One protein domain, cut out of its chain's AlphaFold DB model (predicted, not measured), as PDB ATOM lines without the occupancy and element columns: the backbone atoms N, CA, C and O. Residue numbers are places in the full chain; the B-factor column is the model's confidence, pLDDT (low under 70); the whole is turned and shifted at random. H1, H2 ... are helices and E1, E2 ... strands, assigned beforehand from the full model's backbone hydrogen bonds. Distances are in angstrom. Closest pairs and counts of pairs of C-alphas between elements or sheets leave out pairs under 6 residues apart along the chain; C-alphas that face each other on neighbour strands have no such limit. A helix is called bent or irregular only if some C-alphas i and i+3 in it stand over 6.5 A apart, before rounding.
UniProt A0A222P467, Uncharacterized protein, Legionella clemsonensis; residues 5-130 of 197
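Overview. This is residues 5 to 130 of the 197 residues of an uncharacterized protein of Legionella clemsonensis (UniProt A0A222P467). A rod built on two long helices, bent H3 and H4, which run opposite ways; the two-strand antiparallel hairpin E1 and E2 packs on H3b and H4 with its strand E1, the short helix H1 packs on H4, and the short helix H2, near one end of the rod, packs on H1 and meets H3a at its residues 58 to 59 alone. H1, H3a and H4 form a bundle, roughly side by side. The printed part has 126 residues, in order H1 E1 E2 H2 H3 H4, mostly helix and loose: radius of gyration of the C-alphas 17.5 A, spans 57 by 23 by 20 A.

Along the chain. E1 is residues 18 to 25, E2 29 to 36, H1 5 to 16, from C-alpha 5 at (43.307, 41.590, 30.802), H2 44 to 52. H4, 103 to 130, spans 40.3 A to C-alpha 130 at (58.707, 35.536, 33.947). H3, 57 to 93, one helix by its hydrogen bonds, is bent: C-alphas 75 and 78 are 6.8 A apart; arms H3a, 57 to 75, and H3b, 78 to 93.

Arrangement. Between E1 and E2, N 21 and O 33 are within hydrogen-bond range, 2.8 A. The closest C-alphas of E1 and H4, Phe 19 and Tyr 110, are 5.2 A apart. H4 touches H3a at a shallow tilt of 32 degrees, opposite ways, closest C-alphas Ile 70 and Ile 114, 6.3 A. H1 touches H2 with residues 8 to 12 alone, closest C-alphas Leu 8 and Gln 48, 6.8 A. Every O i to N i+4 pair is within hydrogen-bond range in H1, H2, H3a and H4; 11 of 12 in H3b.

Size, cuts and confidence. The printed part has no cut and no long link. Residues 93 to 98 stand free. pLDDT is under 70 at residues 39 to 41, 95 to 98 and 130.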
ATOM      1  N   GLU A   5      43.932  41.015  31.999       89.44
ATOM      2  CA  GLU A   5      43.307  41.590  30.802       89.44
ATOM      3  C   GLU A   5      44.202  41.421  29.577       89.44
ATOM      4  O   GLU A   5      43.732  41.013  28.512       89.44
ATOM      5  N   ARG A   6      45.510  41.646  29.743       92.50
ATOM      6  CA  ARG A   6      46.478  41.459  28.663       92.50
ATOM      7  C   ARG A   6      46.611  39.991  28.250       92.50
ATOM      8  O   ARG A   6      46.617  39.703  27.057       92.50
ATOM      9  N   LEU A   7      46.629  39.049  29.199       89.94
ATOM     10  CA  LEU A   7      46.633  37.607  28.889       89.94
ATOM     11  C   LEU A   7      45.399  37.191  28.079       89.94
ATOM     12  O   LEU A   7      45.501  36.418  27.123       89.94
ATOM     13  N   LEU A   8      44.229  37.722  28.439       92.56
ATOM     14  CA  LEU A   8      42.996  37.483  27.698       92.56
ATOM     15  C   LEU A   8      43.045  38.107  26.298       92.56
ATOM     16  O   LEU A   8      42.591  37.487  25.333       92.56
ATOM     17  N   GLU A   9      43.586  39.319  26.169       93.62
ATOM     18  CA  GLU A   9      43.769  39.988  24.881       93.62
ATOM     19  C   GLU A   9      44.663  39.159  23.951       93.62
ATOM     20  O   GLU A   9      44.308  38.949  22.792       93.62
ATOM     21  N   LEU A  10      45.769  38.619  24.469       93.00
ATOM     22  CA  LEU A  10      46.664  37.725  23.733       93.00
ATOM     23  C   LEU A  10      45.941  36.453  23.276       93.00
ATOM     24  O   LEU A  10      45.993  36.099  22.096       93.00
ATOM     25  N   ALA A  11      45.186  35.807  24.169       91.56
ATOM     26  CA  ALA A  11      44.381  34.641  23.812       91.56
ATOM     27  C   ALA A  11      43.328  34.961  22.737       91.56
ATOM     28  O   ALA A  11      43.103  34.164  21.821       91.56
ATOM     29  N   ARG A  12      42.701  36.140  22.813       92.19
ATOM     30  CA  ARG A  12      41.730  36.620  21.821       92.19
ATOM     31  C   ARG A  12      42.388  36.887  20.471       92.19
ATOM     32  O   ARG A  12      41.842  36.458  19.457       92.19
ATOM     33  N   LYS A  13      43.550  37.549  20.451       92.69
ATOM     34  CA  LYS A  13      44.321  37.811  19.226       92.69
ATOM     35  C   LYS A  13      44.660  36.509  18.515       92.69
ATOM     36  O   LYS A  13      44.249  36.337  17.377       92.69
ATOM     37  N   ALA A  14      45.289  35.566  19.213       92.00
ATOM     38  CA  ALA A  14      45.654  34.279  18.628       92.00
ATOM     39  C   ALA A  14      44.436  33.461  18.160       92.00
ATOM     40  O   ALA A  14      44.504  32.822  17.113       92.00
ATOM     41  N   LYS A  15      43.300  33.503  18.878       89.75
ATOM     42  CA  LYS A  15      42.053  32.865  18.419       89.75
ATOM     43  C   LYS A  15      41.560  33.441  17.091       89.75
ATOM     44  O   LYS A  15      41.109  32.687  16.235       89.75
ATOM     45  N   ASN A  16      41.611  34.762  16.959       90.25
ATOM     46  CA  ASN A  16      41.059  35.485  15.817       90.25
ATOM     47  C   ASN A  16      42.033  35.579  14.634       90.25
ATOM     48  O   ASN A  16      41.659  36.098  13.584       90.25
ATOM     49  N   THR A  17      43.269  35.096  14.781       92.44
ATOM     50  CA  THR A  17      44.197  34.990  13.661       92.44
ATOM     51  C   THR A  17      43.697  33.927  12.690       92.44
ATOM     52  O   THR A  17      43.619  32.738  13.019       92.44
ATOM     53  N   ASN A  18      43.397  34.365  11.473       93.12
ATOM     54  CA  ASN A  18      43.043  33.497  10.365       93.12
ATOM     55  C   ASN A  18      44.197  33.453   9.366       93.12
ATOM     56  O   ASN A  18      44.900  34.446   9.181       93.12
ATOM     57  N   PHE A  19      44.356  32.323   8.691       92.81
ATOM     58  CA  PHE A  19      45.323  32.167   7.610       92.81
ATOM     59  C   PHE A  19      44.605  31.705   6.338       92.81
ATOM     60  O   PHE A  19      43.603  30.984   6.422       92.81
ATOM     61  N   PRO A  20      45.082  32.112   5.155       94.44
ATOM     62  CA  PRO A  20      44.476  31.697   3.907       94.44
ATOM     63  C   PRO A  20      44.724  30.211   3.645       94.44
ATOM     64  O   PRO A  20      45.795  29.665   3.920       94.44
ATOM     65  N   ALA A  21      43.733  29.558   3.056       92.69
ATOM     66  CA  ALA A  21      43.804  28.189   2.591       92.69
ATOM     67  C   ALA A  21      43.340  28.103   1.139       92.69
ATOM     68  O   ALA A  21      42.356  28.724   0.739       92.69
ATOM     69  N   LEU A  22      44.070  27.294   0.374       92.25
ATOM     70  CA  LEU A  22      43.821  27.046  -1.038       92.25
ATOM     71  C   LEU A  22      43.550  25.565  -1.269       92.25
ATOM     72  O   LEU A  22      44.280  24.687  -0.777       92.25
ATOM     73  N   TYR A  23      42.510  25.275  -2.034       90.50
ATOM     74  CA  TYR A  23      42.190  23.929  -2.487       90.50
ATOM     75  C   TYR A  23      41.563  23.975  -3.874       90.50
ATOM     76  O   TYR A  23      40.995  24.980  -4.291       90.50
ATOM     77  N   PHE A  24      41.738  22.879  -4.600       86.81
ATOM     78  CA  PHE A  24      41.157  22.696  -5.915       86.81
ATOM     79  C   PHE A  24      39.987  21.728  -5.780       86.81
ATOM     80  O   PHE A  24      40.178  20.578  -5.376       86.81
ATOM     81  N   GLU A  25      38.786  22.195  -6.099       86.88
ATOM     82  CA  GLU A  25      37.583  21.378  -6.154       86.88
ATOM     83  C   GLU A  25      37.309  20.957  -7.594       86.88
ATOM     84  O   GLU A  25      37.173  21.780  -8.504       86.88
ATOM     85  N   LYS A  26      37.200  19.644  -7.814       81.12
ATOM     86  CA  LYS A  26      36.876  19.098  -9.131       81.12
ATOM     87  C   LYS A  26      35.479  19.580  -9.546       81.12
ATOM     88  O   LYS A  26      34.498  19.216  -8.913       81.12
ATOM     89  N   GLY A  27      35.408  20.380 -10.609       78.75
ATOM     90  CA  GLY A  27      34.167  20.969 -11.132       78.75
ATOM     91  C   GLY A  27      33.968  22.445 -10.770       78.75
ATOM     92  O   GLY A  27      33.471  23.186 -11.608       78.75
ATOM     93  N   ASN A  28      34.437  22.885  -9.596       78.31
ATOM     94  CA  ASN A  28      34.292  24.273  -9.123       78.31
ATOM     95  C   ASN A  28      35.583  25.104  -9.253       78.31
ATOM     96  O   ASN A  28      35.552  26.324  -9.120       78.31
ATOM     97  N   GLY A  29      36.722  24.461  -9.536       85.19
ATOM     98  CA  GLY A  29      38.006  25.130  -9.728       85.19
ATOM     99  C   GLY A  29      38.720  25.445  -8.413       85.19
ATOM    100  O   GLY A  29      38.656  24.684  -7.448       85.19
ATOM    101  N   TRP A  30      39.471  26.545  -8.393       88.38
ATOM    102  CA  TRP A  30      40.199  26.979  -7.202       88.38
ATOM    103  C   TRP A  30      39.273  27.661  -6.204       88.38
ATOM    104  O   TRP A  30      38.580  28.614  -6.549       88.38
ATOM    105  N   VAL A  31      39.347  27.220  -4.951       88.00
ATOM    106  CA  VAL A  31      38.621  27.812  -3.831       88.00
ATOM    107  C   VAL A  31      39.612  28.441  -2.856       88.00
ATOM    108  O   VAL A  31      40.608  27.821  -2.464       88.00
ATOM    109  N   GLN A  32      39.325  29.685  -2.470       89.56
ATOM    110  CA  GLN A  32      40.072  30.454  -1.480       89.56
ATOM    111  C   GLN A  32      39.206  30.651  -0.235       89.56
ATOM    112  O   GLN A  32      38.042  31.032  -0.320       89.56
ATOM    113  N   THR A  33      39.771  30.407   0.943       90.88
ATOM    114  CA  THR A  33      39.086  30.663   2.214       90.88
ATOM    115  C   THR A  33      40.083  31.062   3.292       90.88
ATOM    116  O   THR A  33      41.285  30.864   3.127       90.88
ATOM    117  N   TYR A  34      39.589  31.584   4.410       91.94
ATOM    118  CA  TYR A  34      40.391  31.858   5.595       91.94
ATOM    119  C   TYR A  34      39.988  30.895   6.702       91.94
ATOM    120  O   TYR A  34      38.822  30.820   7.088       91.94
ATOM    121  N   ILE A  35      40.966  30.152   7.208       90.50
ATOM    122  CA  ILE A  35      40.762  29.179   8.274       90.50
ATOM    123  C   ILE A  35      41.230  29.810   9.589       90.50
ATOM    124  O   ILE A  35      42.344  30.341   9.642       90.50
ATOM    125  N   PRO A  36      40.421  29.752  10.660       89.06
ATOM    126  CA  PRO A  36      40.867  30.189  11.973       89.06
ATOM    127  C   PRO A  36      41.951  29.257  12.510       89.06
ATOM    128  O   PRO A  36      41.838  28.032  12.426       89.06
ATOM    129  N   THR A  37      42.986  29.837  13.122       83.69
ATOM    130  CA  THR A  37      44.089  29.080  13.744       83.69
ATOM    131  C   THR A  37      43.571  28.124  14.814       83.69
ATOM    132  O   THR A  37      44.017  26.982  14.926       83.69
ATOM    133  N   PHE A  38      42.570  28.576  15.569       79.94
ATOM    134  CA  PHE A  38      41.859  27.763  16.540       79.94
ATOM    135  C   PHE A  38      40.388  27.686  16.143       79.94
ATOM    136  O   PHE A  38      39.684  28.692  16.130       79.94
ATOM    137  N   GLY A  39      39.915  26.477  15.835       67.62
ATOM    138  CA  GLY A  39      38.501  26.236  15.552       67.62
ATOM    139  C   GLY A  39      37.593  26.424  16.779       67.62
ATOM    140  O   GLY A  39      38.004  26.883  17.847       67.62
ATOM    141  N   VAL A  40      36.340  25.981  16.648       61.06
ATOM    142  CA  VAL A  40      35.267  26.118  17.661       61.06
ATOM    143  C   VAL A  40      35.638  25.520  19.033       61.06
ATOM    144  O   VAL A  40      35.113  25.931  20.063       61.06
ATOM    145  N   VAL A  41      36.593  24.586  19.066       64.06
ATOM    146  CA  VAL A  41      37.034  23.858  20.268       64.06
ATOM    147  C   VAL A  41      37.697  24.772  21.314       64.06
ATOM    148  O   VAL A  41      37.723  24.442  22.501       64.06
ATOM    149  N   PHE A  42      38.216  25.936  20.916       77.31
ATOM    150  CA  PHE A  42      38.860  26.868  21.841       77.31
ATOM    151  C   PHE A  42      37.881  27.914  22.398       77.31
ATOM    152  O   PHE A  42      37.354  28.758  21.668       77.31
ATOM    153  N   SER A  43      37.664  27.902  23.718       83.25
ATOM    154  CA  SER A  43      36.752  28.827  24.403       83.25
ATOM    155  C   SER A  43      37.512  29.897  25.184       83.25
ATOM    156  O   SER A  43      38.139  29.600  26.199       83.25
ATOM    157  N   LEU A  44      37.381  31.155  24.748       88.19
ATOM    158  CA  LEU A  44      37.879  32.312  25.502       88.19
ATOM    159  C   LEU A  44      37.178  32.447  26.856       88.19
ATOM    160  O   LEU A  44      37.808  32.862  27.819       88.19
ATOM    161  N   LYS A  45      35.907  32.033  26.949       89.50
ATOM    162  CA  LYS A  45      35.150  32.053  28.204       89.50
ATOM    163  C   LYS A  45      35.813  31.174  29.266       89.50
ATOM    164  O   LYS A  45      35.967  31.611  30.395       89.50
ATOM    165  N   LYS A  46      36.292  29.983  28.883       87.44
ATOM    166  CA  LYS A  46      37.016  29.089  29.804       87.44
ATOM    167  C   LYS A  46      38.335  29.692  30.294       87.44
ATOM    168  O   LYS A  46      38.720  29.441  31.427       87.44
ATOM    169  N   ILE A  47      39.026  30.466  29.453       88.62
ATOM    170  CA  ILE A  47      40.237  31.184  29.874       88.62
ATOM    171  C   ILE A  47      39.885  32.315  30.834       88.62
ATOM    172  O   ILE A  47      40.541  32.436  31.861       88.62
ATOM    173  N   GLN A  48      38.844  33.094  30.534       91.88
ATOM    174  CA  GLN A  48      38.375  34.157  31.423       91.88
ATOM    175  C   GLN A  48      38.003  33.606  32.804       91.88
ATOM    176  O   GLN A  48      38.552  34.045  33.804       91.88
ATOM    177  N   GLU A  49      37.146  32.581  32.848       91.69
ATOM    178  CA  GLU A  49      36.702  31.946  34.097       91.69
ATOM    179  C   GLU A  49      37.870  31.379  34.919       91.69
ATOM    180  O   GLU A  49      37.807  31.343  36.146       91.69
ATOM    181  N   ALA A  50      38.929  30.908  34.254       87.81
ATOM    182  CA  ALA A  50      40.131  30.426  34.920       87.81
ATOM    183  C   ALA A  50      40.976  31.582  35.474       87.81
ATOM    184  O   ALA A  50      41.399  31.525  36.625       87.81
ATOM    185  N   LEU A  51      41.145  32.658  34.701       86.88
ATOM    186  CA  LEU A  51      41.838  33.876  35.126       86.88
ATOM    187  C   LEU A  51      41.157  34.555  36.320       86.88
ATOM    188  O   LEU A  51      41.844  34.998  37.243       86.88
ATOM    189  N   ASP A  52      39.825  34.600  36.340       88.25
ATOM    190  CA  ASP A  52      39.042  35.152  37.455       88.25
ATOM    191  C   ASP A  52      39.278  34.373  38.760       88.25
ATOM    192  O   ASP A  52      39.185  34.939  39.845       88.25
ATOM    193  N   LYS A  53      39.643  33.087  38.652       86.75
ATOM    194  CA  LYS A  53      39.961  32.182  39.769       86.75
ATOM    195  C   LYS A  53      41.464  32.028  40.034       86.75
ATOM    196  O   LYS A  53      41.851  31.106  40.744       86.75
ATOM    197  N   ASP A  54      42.304  32.861  39.415       81.50
ATOM    198  CA  ASP A  54      43.772  32.765  39.487       81.50
ATOM    199  C   ASP A  54      44.331  31.391  39.065       81.50
ATOM    200  O   ASP A  54      45.425  30.986  39.454       81.50
ATOM    201  N   ASN A  55      43.590  30.671  38.218       83.19
ATOM    202  CA  ASN A  55      44.020  29.421  37.616       83.19
ATOM    203  C   ASN A  55      44.640  29.686  36.235       83.19
ATOM    204  O   ASN A  55      43.945  29.996  35.264       83.19
ATOM    205  N   PHE A  56      45.958  29.512  36.137       84.06
ATOM    206  CA  PHE A  56      46.721  29.734  34.908       84.06
ATOM    207  C   PHE A  56      46.930  28.461  34.066       84.06
ATOM    208  O   PHE A  56      47.416  28.559  32.936       84.06
ATOM    209  N   ASP A  57      46.525  27.274  34.535       83.00
ATOM    210  CA  ASP A  57      46.724  26.008  33.808       83.00
ATOM    211  C   ASP A  57      46.133  26.023  32.389       83.00
ATOM    212  O   ASP A  57      46.799  25.571  31.445       83.00
ATOM    213  N   PRO A  58      44.921  26.577  32.162       86.38
ATOM    214  CA  PRO A  58      44.370  26.675  30.816       86.38
ATOM    215  C   PRO A  58      45.205  27.560  29.890       86.38
ATOM    216  O   PRO A  58      45.264  27.278  28.693       86.38
ATOM    217  N   LEU A  59      45.884  28.583  30.423       85.69
ATOM    218  CA  LEU A  59      46.778  29.450  29.650       85.69
ATOM    219  C   LEU A  59      48.089  28.752  29.294       85.69
ATOM    220  O   LEU A  59      48.531  28.866  28.154       85.69
ATOM    221  N   PHE A  60      48.669  27.960  30.197       85.19
ATOM    222  CA  PHE A  60      49.830  27.130  29.859       85.19
ATOM    223  C   PHE A  60      49.493  26.088  28.790       85.19
ATOM    224  O   PHE A  60      50.254  25.889  27.842       85.19
ATOM    225  N   ASN A  61      48.335  25.434  28.903       85.00
ATOM    226  CA  ASN A  61      47.868  24.509  27.873       85.00
ATOM    227  C   ASN A  61      47.624  25.234  26.539       85.00
ATOM    228  O   ASN A  61      47.993  24.731  25.478       85.00
ATOM    229  N   PHE A  62      47.040  26.432  26.585       88.06
ATOM    230  CA  PHE A  62      46.855  27.267  25.404       88.06
ATOM    231  C   PHE A  62      48.187  27.646  24.750       88.06
ATOM    232  O   PHE A  62      48.328  27.450  23.547       88.06
ATOM    233  N   ALA A  63      49.181  28.083  25.526       87.56
ATOM    234  CA  ALA A  63      50.513  28.405  25.023       87.56
ATOM    235  C   ALA A  63      51.159  27.206  24.309       87.56
ATOM    236  O   ALA A  63      51.713  27.358  23.223       87.56
ATOM    237  N   ARG A  64      51.028  25.987  24.857       86.19
ATOM    238  CA  ARG A  64      51.503  24.763  24.179       86.19
ATOM    239  C   ARG A  64      50.785  24.535  22.850       86.19
ATOM    240  O   ARG A  64      51.444  24.305  21.841       86.19
ATOM    241  N   LYS A  65      49.453  24.632  22.837       89.44
ATOM    242  CA  LYS A  65      48.648  24.470  21.614       89.44
ATOM    243  C   LYS A  65      48.979  25.520  20.557       89.44
ATOM    244  O   LYS A  65      48.992  25.192  19.378       89.44
ATOM    245  N   LEU A  66      49.253  26.754  20.974       90.94
ATOM    246  CA  LEU A  66      49.679  27.838  20.095       90.94
ATOM    247  C   LEU A  66      51.007  27.523  19.414       90.94
ATOM    248  O   LEU A  66      51.102  27.667  18.202       90.94
ATOM    249  N   ASN A  67      51.979  26.996  20.154       89.75
ATOM    250  CA  ASN A  67      53.254  26.567  19.575       89.75
ATOM    251  C   ASN A  67      53.053  25.463  18.541       89.75
ATOM    252  O   ASN A  67      53.511  25.588  17.415       89.75
ATOM    253  N   THR A  68      52.279  24.432  18.890       89.44
ATOM    254  CA  THR A  68      51.959  23.350  17.953       89.44
ATOM    255  C   THR A  68      51.250  23.870  16.702       89.44
ATOM    256  O   THR A  68      51.514  23.387  15.604       89.44
ATOM    257  N   ALA A  69      50.357  24.856  16.838       91.12
ATOM    258  CA  ALA A  69      49.683  25.470  15.699       91.12
ATOM    259  C   ALA A  69      50.663  26.238  14.798       91.12
ATOM    260  O   ALA A  69      50.585  26.092  13.579       91.12
ATOM    261  N   ILE A  70      51.600  26.997  15.380       92.50
ATOM    262  CA  ILE A  70      52.674  27.682  14.643       92.50
ATOM    263  C   ILE A  70      53.513  26.659  13.871       92.50
ATOM    264  O   ILE A  70      53.611  26.774  12.651       92.50
ATOM    265  N   ASP A  71      54.007  25.614  14.541       92.19
ATOM    266  CA  ASP A  71      54.826  24.568  13.914       92.19
ATOM    267  C   ASP A  71      54.076  23.899  12.749       92.19
ATOM    268  O   ASP A  71      54.624  23.684  11.666       92.19
ATOM    269  N   CYS A  72      52.782  23.607  12.934       91.44
ATOM    270  CA  CYS A  72      51.940  23.041  11.881       91.44
ATOM    271  C   CYS A  72      51.803  23.979  10.676       91.44
ATOM    272  O   CYS A  72      51.791  23.511   9.536       91.44
ATOM    273  N   LEU A  73      51.650  25.286  10.904       92.88
ATOM    274  CA  LEU A  73      51.527  26.274   9.831       92.88
ATOM    275  C   LEU A  73      52.835  26.438   9.060       92.88
ATOM    276  O   LEU A  73      52.801  26.521   7.831       92.88
ATOM    277  N   GLU A  74      53.968  26.423   9.756       93.75
ATOM    278  CA  GLU A  74      55.295  26.470   9.142       93.75
ATOM    279  C   GLU A  74      55.558  25.226   8.290       93.75
ATOM    280  O   GLU A  74      55.903  25.341   7.116       93.75
ATOM    281  N   GLN A  75      55.278  24.031   8.818       92.88
ATOM    282  CA  GLN A  75      55.405  22.781   8.057       92.88
ATOM    283  C   GLN A  75      54.509  22.763   6.811       92.88
ATOM    284  O   GLN A  75      54.886  22.240   5.760       92.88
ATOM    285  N   ARG A  76      53.309  23.347   6.899       93.06
ATOM    286  CA  ARG A  76      52.357  23.424   5.779       93.06
ATOM    287  C   ARG A  76      52.673  24.541   4.786       93.06
ATOM    288  O   ARG A  76      52.090  24.536   3.701       93.06
ATOM    289  N   GLN A  77      53.589  25.456   5.104       93.62
ATOM    290  CA  GLN A  77      53.902  26.612   4.263       93.62
ATOM    291  C   GLN A  77      54.431  26.199   2.885       93.62
ATOM    292  O   GLN A  77      54.024  26.775   1.879       93.62
ATOM    293  N   ALA A  78      55.277  25.166   2.812       92.12
ATOM    294  CA  ALA A  78      55.787  24.650   1.540       92.12
ATOM    295  C   ALA A  78      54.641  24.181   0.625       92.12
ATOM    296  O   ALA A  78      54.504  24.652  -0.504       92.12
ATOM    297  N   LYS A  79      53.738  23.352   1.158       93.75
ATOM    298  CA  LYS A  79      52.559  22.857   0.433       93.75
ATOM    299  C   LYS A  79      51.582  23.975   0.060       93.75
ATOM    300  O   LYS A  79      50.934  23.916  -0.984       93.75
ATOM    301  N   PHE A  80      51.442  24.991   0.911       94.69
ATOM    302  CA  PHE A  80      50.665  26.183   0.582       94.69
ATOM    303  C   PHE A  80      51.286  26.938  -0.599       94.69
ATOM    304  O   PHE A  80      50.567  27.261  -1.539       94.69
ATOM    305  N   ASN A  81      52.606  27.144  -0.605       94.62
ATOM    306  CA  ASN A  81      53.317  27.813  -1.698       94.62
ATOM    307  C   ASN A  81      53.218  27.040  -3.023       94.62
ATOM    308  O   ASN A  81      53.033  27.653  -4.070       94.62
ATOM    309  N   GLU A  82      53.282  25.707  -2.997       94.19
ATOM    310  CA  GLU A  82      53.058  24.874  -4.189       94.19
ATOM    311  C   GLU A  82      51.669  25.112  -4.794       94.19
ATOM    312  O   GLU A  82      51.531  25.352  -5.997       94.19
ATOM    313  N   LYS A  83      50.633  25.098  -3.948       94.25
ATOM    314  CA  LYS A  83      49.260  25.391  -4.370       94.25
ATOM    315  C   LYS A  83      49.108  26.825  -4.852       94.25
ATOM    316  O   LYS A  83      48.434  27.048  -5.850       94.25
ATOM    317  N   LEU A  84      49.742  27.775  -4.170       95.06
ATOM    318  CA  LEU A  84      49.733  29.179  -4.548       95.06
ATOM    319  C   LEU A  84      50.339  29.369  -5.939       95.06
ATOM    320  O   LEU A  84      49.744  30.054  -6.754       95.06
ATOM    321  N   ASN A  85      51.451  28.705  -6.258       94.25
ATOM    322  CA  ASN A  85      52.059  28.775  -7.588       94.25
ATOM    323  C   ASN A  85      51.122  28.247  -8.684       94.25
ATOM    324  O   ASN A  85      51.027  28.834  -9.760       94.25
ATOM    325  N   ALA A  86      50.426  27.137  -8.424       92.19
ATOM    326  CA  ALA A  86      49.446  26.596  -9.364       92.19
ATOM    327  C   ALA A  86      48.221  27.517  -9.508       92.19
ATOM    328  O   ALA A  86      47.719  27.708 -10.614       92.19
ATOM    329  N   TYR A  87      47.789  28.132  -8.407       91.75
ATOM    330  CA  TYR A  87      46.734  29.135  -8.378       91.75
ATOM    331  C   TYR A  87      47.111  30.407  -9.155       91.75
ATOM    332  O   TYR A  87      46.312  30.874  -9.962       91.75
ATOM    333  N   THR A  88      48.332  30.925  -8.989       91.81
ATOM    334  CA  THR A  88      48.833  32.120  -9.688       91.81
ATOM    335  C   THR A  88      48.752  31.964 -11.201       91.81
ATOM    336  O   THR A  88      48.282  32.871 -11.876       91.81
ATOM    337  N   LYS A  89      49.107  30.788 -11.737       90.00
ATOM    338  CA  LYS A  89      48.995  30.515 -13.180       90.00
ATOM    339  C   LYS A  89      47.559  30.671 -13.687       90.00
ATOM    340  O   LYS A  89      47.342  31.238 -14.751       90.00
ATOM    341  N   VAL A  90      46.578  30.195 -12.918       87.50
ATOM    342  CA  VAL A  90      45.151  30.336 -13.254       87.50
ATOM    343  C   VAL A  90      44.701  31.791 -13.097       87.50
ATOM    344  O   VAL A  90      43.991  32.312 -13.954       87.50
ATOM    345  N   TYR A  91      45.142  32.468 -12.038       87.44
ATOM    346  CA  TYR A  91      44.846  33.880 -11.793       87.44
ATOM    347  C   TYR A  91      45.346  34.795 -12.926       87.44
ATOM    348  O   TYR A  91      44.624  35.697 -13.356       87.44
ATOM    349  N   GLU A  92      46.552  34.544 -13.443       87.19
ATOM    350  CA  GLU A  92      47.145  35.278 -14.567       87.19
ATOM    351  C   GLU A  92      46.419  34.993 -15.891       87.19
ATOM    352  O   GLU A  92      46.157  35.916 -16.657       87.19
ATOM    353  N   GLN A  93      46.033  33.738 -16.145       84.25
ATOM    354  CA  GLN A  93      45.327  33.340 -17.372       84.25
ATOM    355  C   GLN A  93      43.890  33.870 -17.450       84.25
ATOM    356  O   GLN A  93      43.405  34.183 -18.536       84.25
ATOM    357  N   HIS A  94      43.201  33.969 -16.314       76.25
ATOM    358  CA  HIS A  94      41.785  34.342 -16.243       76.25
ATOM    359  C   HIS A  94      41.557  35.764 -15.721       76.25
ATOM    360  O   HIS A  94      40.479  36.035 -15.196       76.25
ATOM    361  N   HIS A  95      42.569  36.639 -15.833       56.47
ATOM    362  CA  HIS A  95      42.612  38.026 -15.353       56.47
ATOM    363  C   HIS A  95      41.307  38.549 -14.724       56.47
ATOM    364  O   HIS A  95      40.375  38.949 -15.419       56.47
ATOM    365  N   LYS A  96      41.304  38.651 -13.387       54.53
ATOM    366  CA  LYS A  96      40.331  39.438 -12.611       54.53
ATOM    367  C   LYS A  96      38.866  38.999 -12.746       54.53
ATOM    368  O   LYS A  96      37.971  39.845 -12.756       54.53
ATOM    369  N   VAL A  97      38.578  37.695 -12.743       59.38
ATOM    370  CA  VAL A  97      37.258  37.272 -12.245       59.38
ATOM    371  C   VAL A  97      37.157  37.797 -10.811       59.38
ATOM    372  O   VAL A  97      37.999  37.458  -9.982       59.38
ATOM    373  N   GLY A  98      36.177  38.661 -10.520       62.12
ATOM    374  CA  GLY A  98      36.086  39.399  -9.247       62.12
ATOM    375  C   GLY A  98      36.010  38.529  -7.984       62.12
ATOM    376  O   GLY A  98      36.083  39.052  -6.877       62.12
ATOM    377  N   SER A  99      35.880  37.210  -8.138       72.25
ATOM    378  CA  SER A  99      35.899  36.220  -7.064       72.25
ATOM    379  C   SER A  99      37.296  35.706  -6.692       72.25
ATOM    380  O   SER A  99      37.425  35.036  -5.671       72.25
ATOM    381  N   LEU A 100      38.335  35.963  -7.495       78.88
ATOM    382  CA  LEU A 100      39.687  35.455  -7.250       78.88
ATOM    383  C   LEU A 100      40.516  36.451  -6.427       78.88
ATOM    384  O   LEU A 100      40.718  37.594  -6.832       78.88
ATOM    385  N   LEU A 101      41.037  35.996  -5.285       86.19
ATOM    386  CA  LEU A 101      41.935  36.785  -4.439       86.19
ATOM    387  C   LEU A 101      43.339  36.886  -5.046       86.19
ATOM    388  O   LEU A 101      43.831  35.926  -5.641       86.19
ATOM    389  N   ASP A 102      44.006  38.020  -4.847       90.19
ATOM    390  CA  ASP A 102      45.375  38.235  -5.316       90.19
ATOM    391  C   ASP A 102      46.344  37.206  -4.681       90.19
ATOM    392  O   ASP A 102      46.447  37.138  -3.449       90.19
ATOM    393  N   PRO A 103      47.077  36.404  -5.484       92.44
ATOM    394  CA  PRO A 103      48.076  35.472  -4.972       92.44
ATOM    395  C   PRO A 103      49.140  36.126  -4.081       92.44
ATOM    396  O   PRO A 103      49.599  35.513  -3.112       92.44
ATOM    397  N   LEU A 104      49.536  37.370  -4.375       92.25
ATOM    398  CA  LEU A 104      50.513  38.087  -3.561       92.25
ATOM    399  C   LEU A 104      49.943  38.395  -2.174       92.25
ATOM    400  O   LEU A 104      50.617  38.145  -1.171       92.25
ATOM    401  N   GLN A 105      48.689  38.851  -2.113       92.44
ATOM    402  CA  GLN A 105      47.987  39.100  -0.854       92.44
ATOM    403  C   GLN A 105      47.857  37.815  -0.031       92.44
ATOM    404  O   GLN A 105      48.177  37.807   1.154       92.44
ATOM    405  N   LEU A 106      47.487  36.697  -0.662       93.88
ATOM    406  CA  LEU A 106      47.387  35.397   0.012       93.88
ATOM    407  C   LEU A 106      48.730  34.951   0.614       93.88
ATOM    408  O   LEU A 106      48.778  34.440   1.733       93.88
ATOM    409  N   LYS A 107      49.843  35.169  -0.096       94.94
ATOM    410  CA  LYS A 107      51.190  34.875   0.423       94.94
ATOM    411  C   LYS A 107      51.548  35.740   1.632       94.94
ATOM    412  O   LYS A 107      52.129  35.245   2.607       94.94
ATOM    413  N   GLN A 108      51.233  37.030   1.545       95.38
ATOM    414  CA  GLN A 108      51.493  37.998   2.605       95.38
ATOM    415  C   GLN A 108      50.657  37.680   3.843       95.38
ATOM    416  O   GLN A 108      51.211  37.620   4.937       95.38
ATOM    417  N   ASP A 109      49.372  37.378   3.676       94.81
ATOM    418  CA  ASP A 109      48.468  37.040   4.774       94.81
ATOM    419  C   ASP A 109      48.879  35.752   5.489       94.81
ATOM    420  O   ASP A 109      48.851  35.703   6.718       94.81
ATOM    421  N   TYR A 110      49.328  34.728   4.754       95.50
ATOM    422  CA  TYR A 110      49.840  33.497   5.366       95.50
ATOM    423  C   TYR A 110      51.073  33.774   6.236       95.50
ATOM    424  O   TYR A 110      51.144  33.345   7.387       95.50
ATOM    425  N   SER A 111      52.031  34.540   5.706       94.94
ATOM    426  CA  SER A 111      53.241  34.926   6.444       94.94
ATOM    427  C   SER A 111      52.907  35.799   7.658       94.94
ATOM    428  O   SER A 111      53.425  35.572   8.751       94.94
ATOM    429  N   LYS A 112      51.993  36.759   7.487       95.62
ATOM    430  CA  LYS A 112      51.522  37.658   8.544       95.62
ATOM    431  C   LYS A 112      50.848  36.889   9.676       95.62
ATOM    432  O   LYS A 112      51.118  37.187  10.833       95.62
ATOM    433  N   ALA A 113      50.031  35.883   9.362       94.69
ATOM    434  CA  ALA A 113      49.402  35.035  10.370       94.69
ATOM    435  C   ALA A 113      50.446  34.302  11.230       94.69
ATOM    436  O   ALA A 113      50.346  34.321  12.455       94.69
ATOM    437  N   ILE A 114      51.486  33.721  10.617       94.88
ATOM    438  CA  ILE A 114      52.575  33.061  11.361       94.88
ATOM    439  C   ILE A 114      53.302  34.059  12.266       94.88
ATOM    440  O   ILE A 114      53.513  33.770  13.444       94.88
ATOM    441  N   ILE A 115      53.668  35.232  11.738       95.88
ATOM    442  CA  ILE A 115      54.373  36.274  12.502       95.88
ATOM    443  C   ILE A 115      53.537  36.705  13.711       95.88
ATOM    444  O   ILE A 115      54.028  36.664  14.837       95.88
ATOM    445  N   GLN A 116      52.256  37.012  13.504       94.81
ATOM    446  CA  GLN A 116      51.348  37.410  14.580       94.81
ATOM    447  C   GLN A 116      51.223  36.337  15.666       94.81
ATOM    448  O   GLN A 116      51.252  36.649  16.855       94.81
ATOM    449  N   LEU A 117      51.101  35.060  15.288       94.81
ATOM    450  CA  LEU A 117      51.025  33.969  16.263       94.81
ATOM    451  C   LEU A 117      52.332  33.818  17.048       94.81
ATOM    452  O   LEU A 117      52.283  33.561  18.252       94.81
ATOM    453  N   LYS A 118      53.490  34.007  16.402       93.88
ATOM    454  CA  LYS A 118      54.801  33.991  17.066       93.88
ATOM    455  C   LYS A 118      54.957  35.131  18.061       93.88
ATOM    456  O   LYS A 118      55.396  34.873  19.178       93.88
ATOM    457  N   GLU A 119      54.563  36.346  17.690       94.69
ATOM    458  CA  GLU A 119      54.565  37.510  18.583       94.69
ATOM    459  C   GLU A 119      53.676  37.258  19.805       94.69
ATOM    460  O   GLU A 119      54.134  37.377  20.940       94.69
ATOM    461  N   VAL A 120      52.438  36.798  19.585       93.56
ATOM    462  CA  VAL A 120      51.516  36.452  20.677       93.56
ATOM    463  C   VAL A 120      52.085  35.337  21.555       93.56
ATOM    464  O   VAL A 120      51.983  35.406  22.778       93.56
ATOM    465  N   SER A 121      52.694  34.309  20.960       91.31
ATOM    466  CA  SER A 121      53.336  33.221  21.702       91.31
ATOM    467  C   SER A 121      54.501  33.725  22.550       91.31
ATOM    468  O   SER A 121      54.621  33.317  23.703       91.31
ATOM    469  N   ALA A 122      55.369  34.571  21.995       89.19
ATOM    470  CA  ALA A 122      56.510  35.126  22.711       89.19
ATOM    471  C   ALA A 122      56.038  35.941  23.919       89.19
ATOM    472  O   ALA A 122      56.428  35.635  25.044       89.19
ATOM    473  N   GLU A 123      55.107  36.872  23.706       91.31
ATOM    474  CA  GLU A 123      54.578  37.723  24.772       91.31
ATOM    475  C   GLU A 123      53.844  36.906  25.848       91.31
ATOM    476  O   GLU A 123      54.050  37.099  27.046       91.31
ATOM    477  N   LEU A 124      53.037  35.920  25.441       88.12
ATOM    478  CA  LEU A 124      52.338  35.040  26.375       88.12
ATOM    479  C   LEU A 124      53.323  34.226  27.227       88.12
ATOM    480  O   LEU A 124      53.113  34.068  28.430       88.12
ATOM    481  N   ARG A 125      54.394  33.703  26.621       83.62
ATOM    482  CA  ARG A 125      55.433  32.957  27.342       83.62
ATOM    483  C   ARG A 125      56.204  33.857  28.291       83.62
ATOM    484  O   ARG A 125      56.430  33.433  29.416       83.62
ATOM    485  N   GLU A 126      56.575  35.063  27.874       83.19
ATOM    486  CA  GLU A 126      57.215  36.029  28.765       83.19
ATOM    487  C   GLU A 126      56.326  36.291  29.976       83.19
ATOM    488  O   GLU A 126      56.748  36.051  31.100       83.19
ATOM    489  N   MET A 127      55.055  36.644  29.782       83.31
ATOM    490  CA  MET A 127      54.155  36.921  30.902       83.31
ATOM    491  C   MET A 127      53.958  35.719  31.837       83.31
ATOM    492  O   MET A 127      53.967  35.886  33.056       83.31
ATOM    493  N   LEU A 128      53.778  34.514  31.287       80.38
ATOM    494  CA  LEU A 128      53.510  33.305  32.074       80.38
ATOM    495  C   LEU A 128      54.759  32.730  32.760       80.38
ATOM    496  O   LEU A 128      54.645  32.149  33.838       80.38
ATOM    497  N   LEU A 129      55.937  32.852  32.142       73.44
ATOM    498  CA  LEU A 129      57.180  32.243  32.628       73.44
ATOM    499  C   LEU A 129      58.062  33.219  33.406       73.44
ATOM    500  O   LEU A 129      58.871  32.763  34.207       73.44
ATOM    501  N   HIS A 130      57.907  34.535  33.233       68.94
ATOM    502  CA  HIS A 130      58.707  35.536  33.947       68.94
ATOM    503  C   HIS A 130      58.677  35.365  35.476       68.94
ATOM    504  O   HIS A 130      59.745  35.457  36.082       68.94
TER     505      HIS A 130